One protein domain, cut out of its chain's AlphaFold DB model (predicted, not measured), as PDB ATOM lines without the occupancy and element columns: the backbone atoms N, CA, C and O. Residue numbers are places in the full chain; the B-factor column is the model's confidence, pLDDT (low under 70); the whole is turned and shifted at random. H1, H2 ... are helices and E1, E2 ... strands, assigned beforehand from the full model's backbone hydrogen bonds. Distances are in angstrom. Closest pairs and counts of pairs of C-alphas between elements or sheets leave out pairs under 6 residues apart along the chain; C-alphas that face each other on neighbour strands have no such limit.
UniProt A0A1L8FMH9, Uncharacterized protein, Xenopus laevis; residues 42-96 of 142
ATOM      1  N   ARG A  42     339.065 201.213 226.991       65.19
ATOM      2  CA  ARG A  42     339.189 199.755 227.104       65.19
ATOM      3  C   ARG A  42     340.668 199.400 227.202       65.19
ATOM      4  O   ARG A  42     341.412 199.731 226.286       65.19
ATOM      5  N   ASN A  43     341.055 198.708 228.269       74.44
ATOM      6  CA  ASN A  43     342.402 198.171 228.423       74.44
ATOM      7  C   ASN A  43     342.764 197.330 227.192       74.44
ATOM      8  O   ASN A  43     342.015 196.424 226.808       74.44
ATOM      9  N   THR A  44     343.894 197.644 226.565       84.94
ATOM     10  CA  THR A  44     344.410 196.929 225.398       84.94
ATOM     11  C   THR A  44     345.742 196.300 225.744       84.94
ATOM     12  O   THR A  44     346.624 196.974 226.254       84.94
ATOM     13  N   GLY A  45     345.897 195.013 225.472       86.38
ATOM     14  CA  GLY A  45     347.087 194.279 225.852       86.38
ATOM     15  C   GLY A  45     346.834 192.798 226.043       86.38
ATOM     16  O   GLY A  45     345.731 192.292 225.831       86.38
ATOM     17  N   MET A  46     347.886 192.108 226.457       85.81
ATOM     18  CA  MET A  46     347.860 190.720 226.881       85.81
ATOM     19  C   MET A  46     347.960 190.647 228.408       85.81
ATOM     20  O   MET A  46     348.963 191.065 228.991       85.81
ATOM     21  N   TYR A  47     346.935 190.100 229.063       87.81
ATOM     22  CA  TYR A  47     346.802 190.099 230.521       87.81
ATOM     23  C   TYR A  47     346.765 188.688 231.110       87.81
ATOM     24  O   TYR A  47     346.426 187.704 230.446       87.81
ATOM     25  N   GLN A  48     347.143 188.598 232.387       87.12
ATOM     26  CA  GLN A  48     347.175 187.334 233.113       87.12
ATOM     27  C   GLN A  48     345.764 186.781 233.337       87.12
ATOM     28  O   GLN A  48     344.852 187.496 233.753       87.12
ATOM     29  N   CYS A  49     345.601 185.482 233.108       84.75
ATOM     30  CA  CYS A  49     344.447 184.748 233.609       84.75
ATOM     31  C   CYS A  49     344.654 184.430 235.097       84.75
ATOM     32  O   CYS A  49     345.789 184.318 235.550       84.75
ATOM     33  N   LEU A  50     343.563 184.194 235.831       80.06
ATOM     34  CA  LEU A  50     343.608 183.954 237.279       80.06
ATOM     35  C   LEU A  50     344.478 182.745 237.685       80.06
ATOM     36  O   LEU A  50     345.334 182.894 238.542       80.06
ATOM     37  N   ASN A  51     344.299 181.575 237.055       79.81
ATOM     38  CA  ASN A  51     345.002 180.326 237.410       79.81
ATOM     39  C   ASN A  51     345.549 179.593 236.170       79.81
ATOM     40  O   ASN A  51     345.337 178.395 235.987       79.81
ATOM     41  N   CYS A  52     346.207 180.310 235.255       76.62
ATOM     42  CA  CYS A  52     346.729 179.704 234.029       76.62
ATOM     43  C   CYS A  52     348.250 179.526 234.082       76.62
ATOM     44  O   CYS A  52     349.003 180.492 233.995       76.62
ATOM     45  N   VAL A  53     348.706 178.270 234.106       76.75
ATOM     46  CA  VAL A  53     350.139 177.907 234.061       76.75
ATOM     47  C   VAL A  53     350.824 178.433 232.791       76.75
ATOM     48  O   VAL A  53     351.998 178.801 232.797       76.75
ATOM     49  N   ARG A  54     350.078 178.527 231.682       71.38
ATOM     50  CA  ARG A  54     350.601 179.012 230.401       71.38
ATOM     51  C   ARG A  54     350.921 180.504 230.405       71.38
ATOM     52  O   ARG A  54     351.810 180.898 229.659       71.38
ATOM     53  N   CYS A  55     350.292 181.309 231.268       79.69
ATOM     54  CA  CYS A  55     350.577 182.743 231.364       79.69
ATOM     55  C   CYS A  55     352.058 183.037 231.625       79.69
ATOM     56  O   CYS A  55     352.516 184.125 231.287       79.69
ATOM     57  N   ASN A  56     352.810 182.112 232.229       77.06
ATOM     58  CA  ASN A  56     354.247 182.262 232.495       77.06
ATOM     59  C   ASN A  56     355.106 182.311 231.228       77.06
ATOM     60  O   ASN A  56     356.211 182.833 231.269       77.06
ATOM     61  N   HIS A  57     354.585 181.816 230.108       75.75
ATOM     62  CA  HIS A  57     355.310 181.714 228.843       75.75
ATOM     63  C   HIS A  57     354.767 182.669 227.772       75.75
ATOM     64  O   HIS A  57     355.064 182.506 226.593       75.75
ATOM     65  N   VAL A  58     353.924 183.633 228.157       75.94
ATOM     66  CA  VAL A  58     353.320 184.600 227.236       75.94
ATOM     67  C   VAL A  58     353.787 186.000 227.607       75.94
ATOM     68  O   VAL A  58     353.813 186.351 228.786       75.94
ATOM     69  N   ILE A  59     354.132 186.799 226.598       78.75
ATOM     70  CA  ILE A  59     354.465 188.217 226.766       78.75
ATOM     71  C   ILE A  59     353.214 188.948 227.259       78.75
ATOM     72  O   ILE A  59     352.145 188.837 226.660       78.75
ATOM     73  N   ARG A  60     353.345 189.668 228.373       85.62
ATOM     74  CA  ARG A  60     352.255 190.405 229.024       85.62
ATOM     75  C   ARG A  60     352.469 191.900 228.833       85.62
ATOM     76  O   ARG A  60     353.609 192.353 228.817       85.62
ATOM     77  N   GLY A  61     351.377 192.649 228.765       85.62
ATOM     78  CA  GLY A  61     351.394 194.104 228.649       85.62
ATOM     79  C   GLY A  61     350.674 194.623 227.410       85.62
ATOM     80  O   GLY A  61     350.084 193.864 226.643       85.62
ATOM     81  N   GLU A  62     350.705 195.940 227.251       86.62
ATOM     82  CA  GLU A  62     350.010 196.667 226.179       86.62
ATOM     83  C   GLU A  62     350.833 196.720 224.892       86.62
ATOM     84  O   GLU A  62     350.296 196.911 223.805       86.62
ATOM     85  N   THR A  63     352.143 196.501 225.001       83.62
ATOM     86  CA  THR A  63     353.085 196.537 223.887       83.62
ATOM     87  C   THR A  63     353.978 195.309 223.869       83.62
ATOM     88  O   THR A  63     354.158 194.633 224.882       83.62
ATOM     89  N   PHE A  64     354.569 195.029 222.711       79.25
ATOM     90  CA  PHE A  64     355.705 194.125 222.601       79.25
ATOM     91  C   PHE A  64     356.811 194.762 221.764       79.25
ATOM     92  O   PHE A  64     356.546 195.544 220.851       79.25
ATOM     93  N   VAL A  65     358.055 194.414 222.081       76.56
ATOM     94  CA  VAL A  65     359.231 194.835 221.318       76.56
ATOM     95  C   VAL A  65     359.533 193.768 220.280       76.56
ATOM     96  O   VAL A  65     359.648 192.584 220.609       76.56
ATOM     97  N   HIS A  66     359.658 194.175 219.024       70.12
ATOM     98  CA  HIS A  66     360.059 193.277 217.962       70.12
ATOM     99  C   HIS A  66     361.536 192.889 218.140       70.12
ATOM    100  O   HIS A  66     362.398 193.765 218.188       70.12
ATOM    101  N   PRO A  67     361.868 191.590 218.189       67.00
ATOM    102  CA  PRO A  67     363.208 191.145 218.563       67.00
ATOM    103  C   PRO A  67     364.307 191.443 217.524       67.00
ATOM    104  O   PRO A  67     365.473 191.427 217.891       67.00
ATOM    105  N   ASP A  68     363.984 191.669 216.242       55.31
ATOM    106  CA  ASP A  68     364.973 192.099 215.221       55.31
ATOM    107  C   ASP A  68     365.083 193.620 215.068       55.31
ATOM    108  O   ASP A  68     366.174 194.173 215.126       55.31
ATOM    109  N   THR A  69     363.956 194.296 214.829       73.06
ATOM    110  CA  THR A  69     363.927 195.735 214.545       73.06
ATOM    111  C   THR A  69     363.999 196.601 215.800       73.06
ATOM    112  O   THR A  69     364.283 197.789 215.694       73.06
ATOM    113  N   GLY A  70     363.723 196.041 216.983       72.94
ATOM    114  CA  GLY A  70     363.593 196.807 218.225       72.94
ATOM    115  C   GLY A  70     362.358 197.715 218.259       72.94
ATOM    116  O   GLY A  70     362.178 198.471 219.209       72.94
ATOM    117  N   GLU A  71     361.497 197.654 217.241       70.19
ATOM    118  CA  GLU A  71     360.294 198.475 217.158       70.19
ATOM    119  C   GLU A  71     359.247 198.030 218.177       70.19
ATOM    120  O   GLU A  71     359.056 196.839 218.434       70.19
ATOM    121  N   ILE A  72     358.537 199.002 218.743       78.44
ATOM    122  CA  ILE A  72     357.499 198.764 219.743       78.44
ATOM    123  C   ILE A  72     356.145 198.699 219.039       78.44
ATOM    124  O   ILE A  72     355.710 199.660 218.404       78.44
ATOM    125  N   PHE A  73     355.445 197.582 219.201       76.81
ATOM    126  CA  PHE A  73     354.116 197.360 218.646       76.81
ATOM    127  C   PHE A  73     353.055 197.368 219.744       76.81
ATOM    128  O   PHE A  73     353.188 196.677 220.750       76.81
ATOM    129  N   GLN A  74     351.974 198.119 219.521       78.19
ATOM    130  CA  GLN A  74     350.809 198.180 220.408       78.19
ATOM    131  C   GLN A  74     349.876 196.987 220.161       78.19
ATOM    132  O   GLN A  74     349.396 196.768 219.043       78.19
ATOM    133  N   ILE A  75     349.598 196.222 221.212       79.44
ATOM    134  CA  ILE A  75     348.693 195.075 221.195       79.44
ATOM    135  C   ILE A  75     347.262 195.600 221.222       79.44
ATOM    136  O   ILE A  75     346.844 196.297 222.141       79.44
ATOM    137  N   ARG A  76     346.483 195.245 220.200       74.50
ATOM    138  CA  ARG A  76     345.097 195.697 220.071       74.50
ATOM    139  C   ARG A  76     344.148 194.806 220.869       74.50
ATOM    140  O   ARG A  76     344.202 193.582 220.764       74.50
ATOM    141  N   GLY A  77     343.217 195.445 221.575       80.38
ATOM    142  CA  GLY A  77     342.151 194.769 222.318       80.38
ATOM    143  C   GLY A  77     342.631 194.085 223.597       80.38
ATOM    144  O   GLY A  77     343.822 194.043 223.887       80.38
ATOM    145  N   TYR A  78     341.684 193.568 224.377       83.31
ATOM    146  CA  TYR A  78     341.961 192.855 225.620       83.31
ATOM    147  C   TYR A  78     342.143 191.362 225.335       83.31
ATOM    148  O   TYR A  78     341.187 190.678 224.969       83.31
ATOM    149  N   ASN A  79     343.364 190.861 225.500       83.56
ATOM    150  CA  ASN A  79     343.729 189.484 225.197       83.56
ATOM    151  C   ASN A  79     344.151 188.727 226.459       83.56
ATOM    152  O   ASN A  79     344.781 189.275 227.362       83.56
ATOM    153  N   THR A  80     343.804 187.443 226.507       85.19
ATOM    154  CA  THR A  80     344.180 186.511 227.578       85.19
ATOM    155  C   THR A  80     344.571 185.164 226.972       85.19
ATOM    156  O   THR A  80     344.431 184.952 225.768       85.19
ATOM    157  N   CYS A  81     345.024 184.198 227.779       79.50
ATOM    158  CA  CYS A  81     345.311 182.846 227.273       79.50
ATOM    159  C   CYS A  81     344.062 182.094 226.774       79.50
ATOM    160  O   CYS A  81     344.202 181.007 226.221       79.50
ATOM    161  N   LEU A  82     342.864 182.650 226.984       74.81
ATOM    162  CA  LEU A  82     341.593 182.121 226.492       74.81
ATOM    163  C   LEU A  82     341.145 182.779 225.178       74.81
ATOM    164  O   LEU A  82     340.151 182.344 224.597       74.81
ATOM    165  N   SER A  83     341.844 183.821 224.711       75.38
ATOM    166  CA  SER A  83     341.537 184.465 223.436       75.38
ATOM    167  C   SER A  83     341.653 183.454 222.296       75.38
ATOM    168  O   SER A  83     342.674 182.787 222.136       75.38
ATOM    169  N   GLN A  84     340.594 183.338 221.500       62.41
ATOM    170  CA  GLN A  84     340.566 182.498 220.305       62.41
ATOM    171  C   GLN A  84     341.071 183.293 219.093       62.41
ATOM    172  O   GLN A  84     341.018 184.521 219.091       62.41
ATOM    173  N   PHE A  85     341.552 182.590 218.061       53.31
ATOM    174  CA  PHE A  85     342.059 183.183 216.810       53.31
ATOM    175  C   PHE A  85     343.318 184.064 216.958       53.31
ATOM    176  O   PHE A  85     343.561 184.951 216.142       53.31
ATOM    177  N   VAL A  86     344.145 183.809 217.978       57.31
ATOM    178  CA  VAL A  86     345.430 184.501 218.163       57.31
ATOM    179  C   VAL A  86     346.523 183.805 217.348       57.31
ATOM    180  O   VAL A  86     346.694 182.590 217.432       57.31
ATOM    181  N   VAL A  87     347.286 184.577 216.571       54.00
ATOM    182  CA  VAL A  87     348.482 184.084 215.874       54.00
ATOM    183  C   VAL A  87     349.644 184.045 216.870       54.00
ATOM    184  O   VAL A  87     350.075 185.089 217.355       54.00
ATOM    185  N   TYR A  88     350.156 182.854 217.188       57.12
ATOM    186  CA  TYR A  88     351.333 182.696 218.049       57.12
ATOM    187  C   TYR A  88     352.628 182.841 217.241       57.12
ATOM    188  O   TYR A  88     352.790 182.197 216.206       57.12
ATOM    189  N   VAL A  89     353.579 183.626 217.753       55.41
ATOM    190  CA  VAL A  89     354.980 183.599 217.313       55.41
ATOM    191  C   VAL A  89     355.787 182.920 218.415       55.41
ATOM    192  O   VAL A  89     355.930 183.465 219.506       55.41
ATOM    193  N   ILE A  90     356.281 181.710 218.149       54.53
ATOM    194  CA  ILE A  90     357.197 181.010 219.055       54.53
ATOM    195  C   ILE A  90     358.615 181.435 218.672       54.53
ATOM    196  O   ILE A  90     359.076 181.134 217.574       54.53
ATOM    197  N   VAL A  91     359.293 182.151 219.567       50.47
ATOM    198  CA  VAL A  91     360.697 182.541 219.391       50.47
ATOM    199  C   VAL A  91     361.562 181.566 220.185       50.47
ATOM    200  O   VAL A  91     361.373 181.421 221.392       50.47
ATOM    201  N   CYS A  92     362.501 180.882 219.522       47.06
ATOM    202  CA  CYS A  92     363.492 180.073 220.230       47.06
ATOM    203  C   CYS A  92     364.419 180.997 221.036       47.06
ATOM    204  O   CYS A  92     364.952 181.945 220.452       47.06
ATOM    205  N   PRO A  93     364.719 180.704 222.314       50.84
ATOM    206  CA  PRO A  93     365.765 181.416 223.057       50.84
ATOM    207  C   PRO A  93     367.155 181.287 222.406       50.84
ATOM    208  O   PRO A  93     368.042 182.082 222.687       50.84
ATOM    209  N   CYS A  94     367.328 180.317 221.501       48.12
ATOM    210  CA  CYS A  94     368.533 180.096 220.709       48.12
ATOM    211  C   CYS A  94     368.699 181.036 219.496       48.12
ATOM    212  O   CYS A  94     369.720 180.971 218.822       48.12
ATOM    213  N   GLY A  95     367.715 181.885 219.179       48.50
ATOM    214  CA  GLY A  95     367.829 182.882 218.107       48.50
ATOM    215  C   GLY A  95     367.736 182.351 216.667       48.50
ATOM    216  O   GLY A  95     367.662 183.163 215.744       48.50
ATOM    217  N   GLU A  96     367.667 181.034 216.436       46.84
ATOM    218  CA  GLU A  96     367.376 180.495 215.100       46.84
ATOM    219  C   GLU A  96     365.931 180.818 214.694       46.84
ATOM    220  O   GLU A  96     364.966 180.193 215.144       46.84
TER     221      GLU A  96
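AT A GLANCE: This is residues 42 to 96 of the 142 residues of an uncharacterized protein of Xenopus laevis (UniProt A0A1L8FMH9). This domain has little regular structure: a loosely wound loop chain, with a two-strand hairpin, E1 and E2, along one side and a one-turn helix, H1, at the opposite side. After E2 the backbone folds back past the first residues, and its last part, residues 86 to 96, runs out to the far end of the longest axis. The printed part has 55 residues, with H1, E1 and E2 in that order; the class is mixed, with 11 residues in named elements. It is only just compact, close to loose, with a radius of gyration of the C-alphas of 12.0 A and spans of 31 by 25 by 18 A.

IN THESE COORDINATES: H1, residues 53 to 57, begins at C-alpha 53 (350.139, 177.907, 234.061) and measures 8.3 A. E1, residues 63 to 65, measures 6.9 A. E2, residues 72 to 74, measures 6.7 A and ends at C-alpha 74 (350.809, 198.180, 220.408).

HOW THE PARTS SIT: E1 and E2 form an antiparallel hairpin at 154 degrees, with N 64 and O 73 within hydrogen-bond range at 2.9 A. H1 and E2 are apart. In H1, 0 of 1 O i to N i+4 pairs and 2 of 2 O i to N i+3 pairs are within range.

THE WHOLE: The C-alphas of Arg 42 and Glu 96, the two farthest apart, are 36.2 A apart. The printed part has no cut. The link H1 to E1 is tight, and E1 to E2 short. Residues 75 to 96 hold no named element. The mean pLDDT of the printed part is 72.2; residue 42, residues 67 to 68 and residues 84 to 96 are under 70.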